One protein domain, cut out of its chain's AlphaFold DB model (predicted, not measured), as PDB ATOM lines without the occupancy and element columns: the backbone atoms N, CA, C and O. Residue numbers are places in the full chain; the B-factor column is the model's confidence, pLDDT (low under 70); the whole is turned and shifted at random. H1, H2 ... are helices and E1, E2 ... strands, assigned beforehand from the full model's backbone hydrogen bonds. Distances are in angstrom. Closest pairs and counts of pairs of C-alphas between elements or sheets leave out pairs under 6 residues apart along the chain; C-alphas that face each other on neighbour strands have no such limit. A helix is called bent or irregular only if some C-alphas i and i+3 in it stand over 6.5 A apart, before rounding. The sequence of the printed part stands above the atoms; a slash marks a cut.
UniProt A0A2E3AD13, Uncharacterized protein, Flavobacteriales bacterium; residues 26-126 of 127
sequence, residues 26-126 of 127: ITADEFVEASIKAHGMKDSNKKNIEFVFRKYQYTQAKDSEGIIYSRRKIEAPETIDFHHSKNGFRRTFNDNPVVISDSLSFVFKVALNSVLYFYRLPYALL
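AT A GLANCE: This is residues 26 to 126 of the 127 residues of an uncharacterized protein of Flavobacteriales bacterium (UniProt A0A2E3AD13). What would one see first? A twisted sheet of six antiparallel strands makes a wall, with the long helix H2 packed across one face and no named helix on the other. The short helix H1 sits off the sheet at one end of the long axis, where it meets the last turns of H2. What are the parts and the size? The printed part has 101 residues, with two named helices and six named strands in the order H1 E1 E2 E3 E4 E5 E6 H2; the sheet's order is E1 E2 E3 E4 E5 E6, and the class is mixed, helices and strands. It is only just loose, close to compact, with a radius of gyration of the C-alphas of 15.4 A, and elongated, spanning 49 by 30 by 23 A.

HOW THE PARTS SIT: How is the sheet joined? E1, residues 49 to 53, E2, 56 to 62, E3, 67 to 73, E4, 79 to 84, E5, 88 to 93, and E6, 96 to 98, form a meander, each strand the antiparallel neighbour of the one before and each such pair a hairpin. Within hydrogen-bond range are N 51 and O 58 at 3.1 A, N 59 and O 70 at 2.9 A, N 71 and O 81 at 2.9 A, N 82 and O 90 at 2.8 A, and N 93 and O 96 at 2.9 A. Where is the long helix? H2, residues 102 to 124, is on the sheet at a height of 9.2 A and runs across the strands, at 75 degrees to E2 on the local plane, the two layers of the domain being helix and sheet. Its closest C-alphas to E5 are those of Lys 109 and Phe 89, 6.4 A apart. What of the other helix? H1, residues 28 to 38, is not on the sheet; it touches residues 122 to 123 of H2 alone, about perpendicular at 78 degrees, with the closest C-alphas, those of Val 32 and Pro 122, 5.7 A apart. Are the helix backbones complete? Every O i to N i+4 pair is within hydrogen-bond range in H1, and 16 of 19 in H2.

IN THESE COORDINATES: How long are the strands? From first to last C-alpha E1 measures 12.7 A, E2 19.8 A, E3 20.3 A, E4 16.5 A, E5 17.4 A and E6 6.4 A; C-alpha 49 is at (151.390, 145.515, 194.975). How long are the helices? H2 measures 29.6 A and ends with C-alpha 124 at (138.778, 143.718, 205.111); it has a kink of 43 degrees near residue 118 and is irregular, C-alphas 119 and 122 being 7.5 A apart. H1 measures 15.4 A, from C-alpha 28 at (126.810, 147.441, 201.000).

THE WHOLE: How far does it reach? The two C-alphas farthest apart are those of Ile 26 and Asn 96, 50.4 A. Are there cuts or long links? The printed part has no cut and no long link; the link from H1 to E1, 10 residues, is short, and the others are tight. Where is confidence low? The mean pLDDT of the printed part is 91.7, and residues 45 to 46 are under 70.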
ATOM      1  N   ILE A  26     121.418 148.663 195.612       86.62
ATOM      2  CA  ILE A  26     122.736 148.048 195.748       86.62
ATOM      3  C   ILE A  26     122.995 147.853 197.241       86.62
ATOM      4  O   ILE A  26     122.879 148.807 198.016       86.62
ATOM      5  N   THR A  27     123.323 146.633 197.653       91.69
ATOM      6  CA  THR A  27     123.707 146.362 199.045       91.69
ATOM      7  C   THR A  27     125.115 146.891 199.334       91.69
ATOM      8  O   THR A  27     125.909 147.142 198.425       91.69
ATOM      9  N   ALA A  28     125.452 147.062 200.616       91.00
ATOM     10  CA  ALA A  28     126.810 147.441 201.000       91.00
ATOM     11  C   ALA A  28     127.848 146.438 200.457       91.00
ATOM     12  O   ALA A  28     128.846 146.852 199.869       91.00
ATOM     13  N   ASP A  29     127.565 145.138 200.561       92.00
ATOM     14  CA  ASP A  29     128.456 144.074 200.088       92.00
ATOM     15  C   ASP A  29     128.631 144.112 198.568       92.00
ATOM     16  O   ASP A  29     129.758 144.064 198.077       92.00
ATOM     17  N   GLU A  30     127.548 144.309 197.809       92.50
ATOM     18  CA  GLU A  30     127.612 144.450 196.349       92.50
ATOM     19  C   GLU A  30     128.483 145.643 195.927       92.50
ATOM     20  O   GLU A  30     129.210 145.572 194.930       92.50
ATOM     21  N   PHE A  31     128.448 146.740 196.688       90.81
ATOM     22  CA  PHE A  31     129.292 147.906 196.435       90.81
ATOM     23  C   PHE A  31     130.777 147.609 196.699       90.81
ATOM     24  O   PHE A  31     131.656 147.997 195.916       90.81
ATOM     25  N   VAL A  32     131.076 146.887 197.781       91.75
ATOM     26  CA  VAL A  32     132.448 146.495 198.124       91.75
ATOM     27  C   VAL A  32     132.990 145.469 197.120       91.75
ATOM     28  O   VAL A  32     134.109 145.628 196.624       91.75
ATOM     29  N   GLU A  33     132.192 144.478 196.722       92.19
ATOM     30  CA  GLU A  33     132.554 143.504 195.687       92.19
ATOM     31  C   GLU A  33     132.825 144.169 194.334       92.19
ATOM     32  O   GLU A  33     133.814 143.847 193.661       92.19
ATOM     33  N   ALA A  34     131.980 145.127 193.937       90.94
ATOM     34  CA  ALA A  34     132.185 145.909 192.724       90.94
ATOM     35  C   ALA A  34     133.517 146.673 192.772       90.94
ATOM     36  O   ALA A  34     134.249 146.678 191.780       90.94
ATOM     37  N   SER A  35     133.873 147.235 193.931       89.12
ATOM     38  CA  SER A  35     135.145 147.935 194.145       89.12
ATOM     39  C   SER A  35     136.348 146.989 194.022       89.12
ATOM     40  O   SER A  35     137.296 147.282 193.289       89.12
ATOM     41  N   ILE A  36     136.297 145.808 194.650       89.31
ATOM     42  CA  ILE A  36     137.354 144.785 194.535       89.31
ATOM     43  C   ILE A  36     137.542 144.355 193.078       89.31
ATOM     44  O   ILE A  36     138.676 144.210 192.610       89.31
ATOM     45  N   LYS A  37     136.441 144.150 192.345       90.25
ATOM     46  CA  LYS A  37     136.477 143.766 190.929       90.25
ATOM     47  C   LYS A  37     137.061 144.881 190.059       90.25
ATOM     48  O   LYS A  37     137.922 144.591 189.232       90.25
ATOM     49  N   ALA A  38     136.619 146.123 190.251       89.50
ATOM     50  CA  ALA A  38     137.056 147.275 189.464       89.50
ATOM     51  C   ALA A  38     138.563 147.541 189.597       89.50
ATOM     52  O   ALA A  38     139.215 147.890 188.616       89.50
ATOM     53  N   HIS A  39     139.128 147.320 190.786       85.12
ATOM     54  CA  HIS A  39     140.546 147.559 191.065       85.12
ATOM     55  C   HIS A  39     141.430 146.312 190.924       85.12
ATOM     56  O   HIS A  39     142.587 146.327 191.342       85.12
ATOM     57  N   GLY A  40     140.909 145.216 190.353       83.69
ATOM     58  CA  GLY A  40     141.681 143.984 190.142       83.69
ATOM     59  C   GLY A  40     142.202 143.371 191.443       83.69
ATOM     60  O   GLY A  40     143.195 142.644 191.445       83.69
ATOM     61  N   MET A  41     141.541 143.672 192.560       81.56
ATOM     62  CA  MET A  41     142.062 143.363 193.878       81.56
ATOM     63  C   MET A  41     141.975 141.867 194.181       81.56
ATOM     64  O   MET A  41     142.770 141.440 194.994       81.56
ATOM     65  N   LYS A  42     141.160 141.066 193.463       80.62
ATOM     66  CA  LYS A  42     140.848 139.630 193.701       80.62
ATOM     67  C   LYS A  42     141.990 138.699 194.188       80.62
ATOM     68  O   LYS A  42     141.706 137.780 194.954       80.62
ATOM     69  N   ASP A  43     143.247 138.961 193.829       74.88
ATOM     70  CA  ASP A  43     144.422 138.178 194.258       74.88
ATOM     71  C   ASP A  43     145.492 139.003 194.996       74.88
ATOM     72  O   ASP A  43     146.661 138.613 195.055       74.88
ATOM     73  N   SER A  44     145.145 140.165 195.544       70.06
ATOM     74  CA  SER A  44     146.129 141.138 196.032       70.06
ATOM     75  C   SER A  44     146.931 140.659 197.245       70.06
ATOM     76  O   SER A  44     148.052 141.107 197.470       70.06
ATOM     77  N   ASN A  45     146.411 139.680 197.989       67.38
ATOM     78  CA  ASN A  45     147.143 139.002 199.062       67.38
ATOM     79  C   ASN A  45     148.287 138.105 198.555       67.38
ATOM     80  O   ASN A  45     149.163 137.747 199.339       67.38
ATOM     81  N   LYS A  46     148.279 137.719 197.272       67.06
ATOM     82  CA  LYS A  46     149.246 136.790 196.662       67.06
ATOM     83  C   LYS A  46     150.236 137.475 195.721       67.06
ATOM     84  O   LYS A  46     151.144 136.815 195.223       67.06
ATOM     85  N   LYS A  47     150.052 138.764 195.440       75.06
ATOM     86  CA  LYS A  47     150.844 139.513 194.461       75.06
ATOM     87  C   LYS A  47     151.627 140.624 195.146       75.06
ATOM     88  O   LYS A  47     151.206 141.149 196.175       75.06
ATOM     89  N   ASN A  48     152.752 140.991 194.542       88.50
ATOM     90  CA  ASN A  48     153.383 142.266 194.845       88.50
ATOM     91  C   ASN A  48     152.443 143.379 194.386       88.50
ATOM     92  O   ASN A  48     151.853 143.295 193.307       88.50
ATOM     93  N   ILE A  49     152.280 144.388 195.229       89.56
ATOM     94  CA  ILE A  49     151.390 145.515 194.975       89.56
ATOM     95  C   ILE A  49     152.230 146.763 194.870       89.56
ATOM     96  O   ILE A  49     153.133 146.975 195.679       89.56
ATOM     97  N   GLU A  50     151.882 147.590 193.899       92.44
ATOM     98  CA  GLU A  50     152.508 148.872 193.661       92.44
ATOM     99  C   GLU A  50     151.448 149.880 193.231       92.44
ATOM    100  O   GLU A  50     150.596 149.583 192.393       92.44
ATOM    101  N   PHE A  51     151.481 151.067 193.830       92.38
ATOM    102  CA  PHE A  51     150.617 152.174 193.438       92.38
ATOM    103  C   PHE A  51     151.229 153.512 193.837       92.38
ATOM    104  O   PHE A  51     152.010 153.614 194.785       92.38
ATOM    105  N   VAL A  52     150.826 154.566 193.134       95.81
ATOM    106  CA  VAL A  52     151.172 155.941 193.487       95.81
ATOM    107  C   VAL A  52     150.028 156.552 194.283       95.81
ATOM    108  O   VAL A  52     148.872 156.515 193.868       95.81
ATOM    109  N   PHE A  53     150.354 157.144 195.428       94.88
ATOM    110  CA  PHE A  53     149.428 157.953 196.208       94.88
ATOM    111  C   PHE A  53     150.093 159.279 196.567       94.88
ATOM    112  O   PHE A  53     151.069 159.335 197.324       94.88
ATOM    113  N   ARG A  54     149.537 160.370 196.027       94.00
ATOM    114  CA  ARG A  54     150.132 161.713 196.098       94.00
ATOM    115  C   ARG A  54     151.555 161.679 195.512       94.00
ATOM    116  O   ARG A  54     151.747 161.172 194.417       94.00
ATOM    117  N   LYS A  55     152.548 162.188 196.246       95.81
ATOM    118  CA  LYS A  55     153.964 162.254 195.841       95.81
ATOM    119  C   LYS A  55     154.796 161.013 196.197       95.81
ATOM    120  O   LYS A  55     156.026 161.083 196.209       95.81
ATOM    121  N   TYR A  56     154.144 159.910 196.562       96.81
ATOM    122  CA  TYR A  56     154.811 158.695 197.017       96.81
ATOM    123  C   TYR A  56     154.367 157.481 196.208       96.81
ATOM    124  O   TYR A  56     153.179 157.292 195.953       96.81
ATOM    125  N   GLN A  57     155.331 156.637 195.866       97.38
ATOM    126  CA  GLN A  57     155.121 155.304 195.319       97.38
ATOM    127  C   GLN A  57     155.175 154.306 196.474       97.38
ATOM    128  O   GLN A  57     156.169 154.256 197.198       97.38
ATOM    129  N   TYR A  58     154.100 153.555 196.673       96.88
ATOM    130  CA  TYR A  58     153.962 152.561 197.732       96.88
ATOM    131  C   TYR A  58     154.143 151.167 197.165       96.88
ATOM    132  O   TYR A  58     153.659 150.881 196.070       96.88
ATOM    133  N   THR A  59     154.766 150.287 197.947       95.44
ATOM    134  CA  THR A  59     154.805 148.863 197.630       95.44
ATOM    135  C   THR A  59     154.448 147.990 198.823       95.44
ATOM    136  O   THR A  59     154.722 148.322 199.980       95.44
ATOM    137  N   GLN A  60     153.850 146.844 198.512       93.19
ATOM    138  CA  GLN A  60     153.747 145.697 199.401       93.19
ATOM    139  C   GLN A  60     154.360 144.494 198.687       93.19
ATOM    140  O   GLN A  60     153.931 144.133 197.591       93.19
ATOM    141  N   ALA A  61     155.322 143.857 199.339       92.94
ATOM    142  CA  ALA A  61     155.932 142.608 198.910       92.94
ATOM    143  C   ALA A  61     155.960 141.612 200.073       92.94
ATOM    144  O   ALA A  61     155.648 141.952 201.219       92.94
ATOM    145  N   LYS A  62     156.329 140.370 199.781       91.50
ATOM    146  CA  LYS A  62     156.529 139.325 200.782       91.50
ATOM    147  C   LYS A  62     157.784 138.537 200.428       91.50
ATOM    148  O   LYS A  62     157.956 138.173 199.267       91.50
ATOM    149  N   ASP A  63     158.625 138.274 201.415       92.00
ATOM    150  CA  ASP A  63     159.760 137.359 201.298       92.00
ATOM    151  C   ASP A  63     159.528 136.094 202.151       92.00
ATOM    152  O   ASP A  63     158.407 135.811 202.594       92.00
ATOM    153  N   SER A  64     160.571 135.283 202.343       92.19
ATOM    154  CA  SER A  64     160.508 134.070 203.166       92.19
ATOM    155  C   SER A  64     160.279 134.343 204.655       92.19
ATOM    156  O   SER A  64     159.823 133.455 205.374       92.19
ATOM    157  N   GLU A  65     160.596 135.543 205.135       93.06
ATOM    158  CA  GLU A  65     160.587 135.895 206.552       93.06
ATOM    159  C   GLU A  65     159.375 136.737 206.953       93.06
ATOM    160  O   GLU A  65     158.964 136.699 208.122       93.06
ATOM    161  N   GLY A  66     158.795 137.495 206.024       92.00
ATOM    162  CA  GLY A  66     157.764 138.455 206.369       92.00
ATOM    163  C   GLY A  66     157.176 139.258 205.216       92.00
ATOM    164  O   GLY A  66     157.408 139.021 204.032       92.00
ATOM    165  N   ILE A  67     156.331 140.210 205.610       91.81
ATOM    166  CA  ILE A  67     155.740 141.200 204.715       91.81
ATOM    167  C   ILE A  67     156.625 142.442 204.737       91.81
ATOM    168  O   ILE A  67     157.067 142.894 205.799       91.81
ATOM    169  N   ILE A  68     156.845 143.002 203.552       95.00
ATOM    170  CA  ILE A  68     157.631 144.208 203.336       95.00
ATOM    171  C   ILE A  68     156.713 145.300 202.819       95.00
ATOM    172  O   ILE A  68     156.075 145.156 201.777       95.00
ATOM    173  N   TYR A  69     156.690 146.411 203.532       96.06
ATOM    174  CA  TYR A  69     156.033 147.636 203.117       96.06
ATOM    175  C   TYR A  69     157.082 148.677 202.785       96.06
ATOM    176  O   TYR A  69     158.065 148.824 203.514       96.06
ATOM    177  N   SER A  70     156.872 149.431 201.711       97.00
ATOM    178  CA  SER A  70     157.719 150.581 201.428       97.00
ATOM    179  C   SER A  70     156.943 151.764 200.878       97.00
ATOM    180  O   SER A  70     155.866 151.605 200.298       97.00
ATOM    181  N   ARG A  71     157.503 152.960 201.069       97.50
ATOM    182  CA  ARG A  71     157.135 154.147 200.297       97.50
ATOM    183  C   ARG A  71     158.384 154.890 199.844       97.50
ATOM    184  O   ARG A  71     159.263 155.160 200.659       97.50
ATOM    185  N   ARG A  72     158.427 155.264 198.569       97.81
ATOM    186  CA  ARG A  72     159.472 156.082 197.940       97.81
ATOM    187  C   ARG A  72     158.887 157.443 197.586       97.81
ATOM    188  O   ARG A  72     157.822 157.510 196.974       97.81
ATOM    189  N   LYS A  73     159.550 158.532 197.974       97.38
ATOM    190  CA  LYS A  73     159.203 159.880 197.498       97.38
ATOM    191  C   LYS A  73     159.648 160.010 196.040       97.38
ATOM    192  O   LYS A  73     160.825 159.838 195.762       97.38
ATOM    193  N   ILE A  74     158.713 160.318 195.145       95.50
ATOM    194  CA  ILE A  74     158.956 160.362 193.689       95.50
ATOM    195  C   ILE A  74     159.810 161.585 193.300       95.50
ATOM    196  O   ILE A  74     160.515 161.578 192.299       95.50
ATOM    197  N   GLU A  75     159.773 162.638 194.115       93.19
ATOM    198  CA  GLU A  75     160.521 163.877 193.901       93.19
ATOM    199  C   GLU A  75     161.805 163.933 194.729       93.19
ATOM    200  O   GLU A  75     161.802 163.592 195.918       93.19
ATOM    201  N   ALA A  76     162.851 164.528 194.157       90.69
ATOM    202  CA  ALA A  76     164.104 164.790 194.851       90.69
ATOM    203  C   ALA A  76     163.934 165.708 196.094       90.69
ATOM    204  O   ALA A  76     163.011 166.531 196.152       90.69
ATOM    205  N   PRO A  77     164.803 165.583 197.115       90.06
ATOM    206  CA  PRO A  77     165.688 164.439 197.336       90.06
ATOM    207  C   PRO A  77     164.874 163.172 197.631       90.06
ATOM    208  O   PRO A  77     163.788 163.244 198.225       90.06
ATOM    209  N   GLU A  78     165.393 162.025 197.198       94.44
ATOM    210  CA  GLU A  78     164.701 160.754 197.364       94.44
ATOM    211  C   GLU A  78     164.753 160.323 198.830       94.44
ATOM    212  O   GLU A  78     165.789 160.367 199.494       94.44
ATOM    213  N   THR A  79     163.604 159.888 199.335       96.94
ATOM    214  CA  THR A  79     163.510 159.231 200.636       96.94
ATOM    215  C   THR A  79     162.737 157.948 200.466       96.94
ATOM    216  O   THR A  79     161.684 157.945 199.819       96.94
ATOM    217  N   ILE A  80     163.251 156.874 201.057       97.62
ATOM    218  CA  ILE A  80     162.560 155.593 201.061       97.62
ATOM    219  C   ILE A  80     162.403 155.127 202.494       97.62
ATOM    220  O   ILE A  80     163.377 154.973 203.225       97.62
ATOM    221  N   ASP A  81     161.156 154.905 202.884       97.69
ATOM    222  CA  ASP A  81     160.808 154.288 204.152       97.69
ATOM    223  C   ASP A  81     160.469 152.826 203.886       97.69
ATOM    224  O   ASP A  81     159.624 152.536 203.038       97.69
ATOM    225  N   PHE A  82     161.099 151.915 204.621       96.94
ATOM    226  CA  PHE A  82     160.848 150.482 204.556       96.94
ATOM    227  C   PHE A  82     160.427 149.972 205.928       96.94
ATOM    228  O   PHE A  82     161.048 150.296 206.940       96.94
ATOM    229  N   HIS A  83     159.415 149.115 205.957       96.94
ATOM    230  CA  HIS A  83     159.031 148.371 207.141       96.94
ATOM    231  C   HIS A  83     158.946 146.883 206.813       96.94
ATOM    232  O   HIS A  83     158.138 146.468 205.986       96.94
ATOM    233  N   HIS A  84     159.790 146.091 207.466       96.12
ATOM    234  CA  HIS A  84     159.719 144.639 207.446       96.12
ATOM    235  C   HIS A  84     159.005 144.153 208.705       96.12
ATOM    236  O   HIS A  84     159.344 144.589 209.809       96.12
ATOM    237  N   SER A  85     158.077 143.205 208.569       94.00
ATOM    238  CA  SER A  85     157.327 142.684 209.721       94.00
ATOM    239  C   SER A  85     158.216 142.030 210.786       94.00
ATOM    240  O   SER A  85     157.820 141.991 211.947       94.00
ATOM    241  N   LYS A  86     159.412 141.544 210.417       95.25
ATOM    242  CA  LYS A  86     160.406 141.010 211.369       95.25
ATOM    243  C   LYS A  86     161.603 141.919 211.636       95.25
ATOM    244  O   LYS A  86     162.093 141.942 212.755       95.25
ATOM    245  N   ASN A  87     162.045 142.683 210.634       94.12
ATOM    246  CA  ASN A  87     163.311 143.433 210.698       94.12
ATOM    247  C   ASN A  87     163.099 144.916 211.044       94.12
ATOM    248  O   ASN A  87     164.046 145.694 211.081       94.12
ATOM    249  N   GLY A  88     161.856 145.316 211.317       94.31
ATOM    250  CA  GLY A  88     161.535 146.652 211.796       94.31
ATOM    251  C   GLY A  88     161.508 147.706 210.694       94.31
ATOM    252  O   GLY A  88     161.258 147.417 209.524       94.31
ATOM    253  N   PHE A  89     161.643 148.968 211.095       97.25
ATOM    254  CA  PHE A  89     161.582 150.126 210.208       97.25
ATOM    255  C   PHE A  89     162.991 150.629 209.881       97.25
ATOM    256  O   PHE A  89     163.839 150.708 210.767       97.25
ATOM    257  N   ARG A  90     163.222 151.027 208.629       96.81
ATOM    258  CA  ARG A  90     164.443 151.714 208.189       96.81
ATOM    259  C   ARG A  90     164.113 152.794 207.165       96.81
ATOM    260  O   ARG A  90     163.159 152.653 206.402       96.81
ATOM    261  N   ARG A  91     164.936 153.842 207.119       97.12
ATOM    262  CA  ARG A  91     164.838 154.928 206.137       97.12
ATOM    263  C   ARG A  91     166.152 155.090 205.374       97.12
ATOM    264  O   ARG A  91     167.225 154.972 205.963       97.12
ATOM    265  N   THR A  92     166.049 155.429 204.094       97.69
ATOM    266  CA  THR A  92     167.153 155.961 203.291       97.69
ATOM    267  C   THR A  92     166.887 157.405 202.857       97.69
ATOM    268  O   THR A  92     165.733 157.826 202.713       97.69
ATOM    269  N   PHE A  93     167.961 158.166 202.659       97.06
ATOM    270  CA  PHE A  93     167.971 159.487 202.032       97.06
ATOM    271  C   PHE A  93     169.020 159.479 200.920       97.06
ATOM    272  O   PHE A  93     170.198 159.261 201.207       97.06
ATOM    273  N   ASN A  94     168.595 159.686 199.671       94.81
ATOM    274  CA  ASN A  94     169.435 159.505 198.480       94.81
ATOM    275  C   ASN A  94     170.240 158.191 198.556       94.81
ATOM    276  O   ASN A  94     171.467 158.214 198.611       94.81
ATOM    277  N   ASP A  95     169.527 157.068 198.693       92.06
ATOM    278  CA  ASP A  95     170.054 155.697 198.838       92.06
ATOM    279  C   ASP A  95     170.928 155.394 200.068       92.06
ATOM    280  O   ASP A  95     171.192 154.227 200.362       92.06
ATOM    281  N   ASN A  96     171.293 156.393 200.870       96.38
ATOM    282  CA  ASN A  96     172.078 156.183 202.083       96.38
ATOM    283  C   ASN A  96     171.170 155.885 203.283       96.38
ATOM    284  O   ASN A  96     170.228 156.647 203.524       96.38
ATOM    285  N   PRO A  97     171.422 154.820 204.070       96.62
ATOM    286  CA  PRO A  97     170.705 154.577 205.319       96.62
ATOM    287  C   PRO A  97     170.859 155.752 206.288       96.62
ATOM    288  O   PRO A  97     171.963 156.248 206.500       96.62
ATOM    289  N   VAL A  98     169.755 156.175 206.905       96.56
ATOM    290  CA  VAL A  98     169.758 157.258 207.897       96.56
ATOM    291  C   VAL A  98     169.206 156.746 209.216       96.56
ATOM    292  O   VAL A  98     168.102 156.197 209.272       96.56
ATOM    293  N   VAL A  99     169.963 156.969 210.289       95.00
ATOM    294  CA  VAL A  99     169.496 156.732 211.656       95.00
ATOM    295  C   VAL A  99     168.612 157.902 212.075       95.00
ATOM    296  O   VAL A  99     168.993 159.065 211.961       95.00
ATOM    297  N   ILE A 100     167.416 157.584 212.557       95.38
ATOM    298  CA  ILE A 100     166.445 158.545 213.082       95.38
ATOM    299  C   ILE A 100     166.044 158.122 214.493       95.38
ATOM    300  O   ILE A 100     166.209 156.960 214.858       95.38
ATOM    301  N   SER A 101     165.501 159.050 215.282       97.19
ATOM    302  CA  SER A 101     165.010 158.727 216.624       97.19
ATOM    303  C   SER A 101     163.845 157.736 216.587       97.19
ATOM    304  O   SER A 101     163.067 157.705 215.628       97.19
ATOM    305  N   ASP A 102     163.665 156.981 217.672       95.44
ATOM    306  CA  ASP A 102     162.567 156.016 217.807       95.44
ATOM    307  C   ASP A 102     161.191 156.669 217.639       95.44
ATOM    308  O   ASP A 102     160.310 156.113 216.981       95.44
ATOM    309  N   SER A 103     161.015 157.891 218.152       96.81
ATOM    310  CA  SER A 103     159.780 158.660 217.978       96.81
ATOM    311  C   SER A 103     159.484 158.941 216.502       96.81
ATOM    312  O   SER A 103     158.352 158.759 216.054       96.81
ATOM    313  N   LEU A 104     160.494 159.337 215.717       96.50
ATOM    314  CA  LEU A 104     160.332 159.569 214.279       96.50
ATOM    315  C   LEU A 104     160.117 158.264 213.509       96.50
ATOM    316  O   LEU A 104     159.261 158.209 212.624       96.50
ATOM    317  N   SER A 105     160.845 157.208 213.873       95.81
ATOM    318  CA  SER A 105     160.667 155.863 213.322       95.81
ATOM    319  C   SER A 105     159.231 155.374 213.511       95.81
ATOM    320  O   SER A 105     158.586 154.932 212.556       95.81
ATOM    321  N   PHE A 106     158.667 155.555 214.708       95.88
ATOM    322  CA  PHE A 106     157.275 155.224 214.995       95.88
ATOM    323  C   PHE A 106     156.297 156.016 214.120       95.88
ATOM    324  O   PHE A 106     155.428 155.412 213.488       95.88
ATOM    325  N   VAL A 107     156.457 157.340 214.023       96.75
ATOM    326  CA  VAL A 107     155.583 158.200 213.206       96.75
ATOM    327  C   VAL A 107     155.614 157.791 211.732       96.75
ATOM    328  O   VAL A 107     154.561 157.651 211.105       96.75
ATOM    329  N   PHE A 108     156.799 157.559 211.160       95.88
ATOM    330  CA  PHE A 108     156.907 157.171 209.753       95.88
ATOM    331  C   PHE A 108     156.396 155.755 209.491       95.88
ATOM    332  O   PHE A 108     155.702 155.551 208.493       95.88
ATOM    333  N   LYS A 109     156.648 154.811 210.404       95.81
ATOM    334  CA  LYS A 109     156.065 153.464 210.359       95.81
ATOM    335  C   LYS A 109     154.537 153.520 210.364       95.81
ATOM    336  O   LYS A 109     153.905 152.879 209.530       95.81
ATOM    337  N   VAL A 110     153.939 154.296 211.269       94.56
ATOM    338  CA  VAL A 110     152.476 154.460 211.344       94.56
ATOM    339  C   VAL A 110     151.941 155.081 210.058       94.56
ATOM    340  O   VAL A 110     150.990 154.559 209.487       94.56
ATOM    341  N   ALA A 111     152.579 156.132 209.540       93.69
ATOM    342  CA  ALA A 111     152.154 156.765 208.293       93.69
ATOM    343  C   ALA A 111     152.207 155.809 207.083       93.69
ATOM    344  O   ALA A 111     151.328 155.863 206.222       93.69
ATOM    345  N   LEU A 112     153.222 154.941 207.010       96.00
ATOM    346  CA  LEU A 112     153.323 153.895 205.992       96.00
ATOM    347  C   LEU A 112     152.207 152.850 206.154       96.00
ATOM    348  O   LEU A 112     151.485 152.571 205.195       96.00
ATOM    349  N   ASN A 113     152.022 152.333 207.371       92.81
ATOM    350  CA  ASN A 113     151.011 151.320 207.669       92.81
ATOM    351  C   ASN A 113     149.586 151.817 207.407       92.81
ATOM    352  O   ASN A 113     148.791 151.068 206.850       92.81
ATOM    353  N   SER A 114     149.264 153.068 207.747       93.81
ATOM    354  CA  SER A 114     147.921 153.618 207.535       93.81
ATOM    355  C   SER A 114     147.520 153.598 206.061       93.81
ATOM    356  O   SER A 114     146.421 153.162 205.737       93.81
ATOM    357  N   VAL A 115     148.405 154.012 205.146       95.12
ATOM    358  CA  VAL A 115     148.079 154.027 203.706       95.12
ATOM    359  C   VAL A 115     147.880 152.612 203.166       95.12
ATOM    360  O   VAL A 115     146.921 152.361 202.438       95.12
ATOM    361  N   LEU A 116     148.741 151.674 203.559       89.94
ATOM    362  CA  LEU A 116     148.630 150.282 203.122       89.94
ATOM    363  C   LEU A 116     147.427 149.562 203.744       89.94
ATOM    364  O   LEU A 116     146.831 148.711 203.091       89.94
ATOM    365  N   TYR A 117     147.017 149.940 204.954       89.19
ATOM    366  CA  TYR A 117     145.757 149.496 205.544       89.19
ATOM    367  C   TYR A 117     144.557 149.997 204.730       89.19
ATOM    368  O   TYR A 117     143.715 149.196 204.329       89.19
ATOM    369  N   PHE A 118     144.506 151.298 204.416       89.38
ATOM    370  CA  PHE A 118     143.387 151.884 203.670       89.38
ATOM    371  C   PHE A 118     143.226 151.290 202.273       89.38
ATOM    372  O   PHE A 118     142.103 151.021 201.858       89.38
ATOM    373  N   TYR A 119     144.327 151.024 201.568       87.38
ATOM    374  CA  TYR A 119     144.264 150.358 200.266       87.38
ATOM    375  C   TYR A 119     143.615 148.959 200.365       87.38
ATOM    376  O   TYR A 119     142.886 148.554 199.464       87.38
ATOM    377  N   ARG A 120     143.828 148.229 201.469       85.06
ATOM    378  CA  ARG A 120     143.274 146.879 201.694       85.06
ATOM    379  C   ARG A 120     141.842 146.887 202.224       85.06
ATOM    380  O   ARG A 120     141.243 145.818 202.316       85.06
ATOM    381  N   LEU A 121     141.294 148.051 202.572       87.25
ATOM    382  CA  LEU A 121     140.010 148.161 203.257       87.25
ATOM    383  C   LEU A 121     138.856 147.444 202.533       87.25
ATOM    384  O   LEU A 121     138.147 146.716 203.220       87.25
ATOM    385  N   PRO A 122     138.694 147.524 201.193       86.00
ATOM    386  CA  PRO A 122     137.624 146.796 200.507       86.00
ATOM    387  C   PRO A 122     137.621 145.295 200.819       86.00
ATOM    388  O   PRO A 122     136.572 144.701 201.013       86.00
ATOM    389  N   TYR A 123     138.796 144.683 200.950       83.44
ATOM    390  CA  TYR A 123     138.884 143.282 201.346       83.44
ATOM    391  C   TYR A 123     138.533 143.014 202.791       83.44
ATOM    392  O   TYR A 123     137.904 142.007 203.086       83.44
ATOM    393  N   ALA A 124     139.001 143.881 203.685       82.56
ATOM    394  CA  ALA A 124     138.778 143.718 205.111       82.56
ATOM    395  C   ALA A 124     137.294 143.860 205.489       82.56
ATOM    396  O   ALA A 124     136.911 143.410 206.558       82.56
ATOM    397  N   LEU A 125     136.478 144.482 204.630       85.25
ATOM    398  CA  LEU A 125     135.045 144.682 204.849       85.25
ATOM    399  C   LEU A 125     134.168 143.494 204.410       85.25
ATOM    400  O   LEU A 125     133.024 143.433 204.838       85.25
ATOM    401  N   LEU A 126     134.680 142.573 203.581       79.38
ATOM    402  CA  LEU A 126     133.965 141.353 203.151       79.38
ATOM    403  C   LEU A 126     134.415 140.084 203.900       79.38
ATOM    404  O   LEU A 126     134.050 138.978 203.500       79.38
TER     405      LEU A 126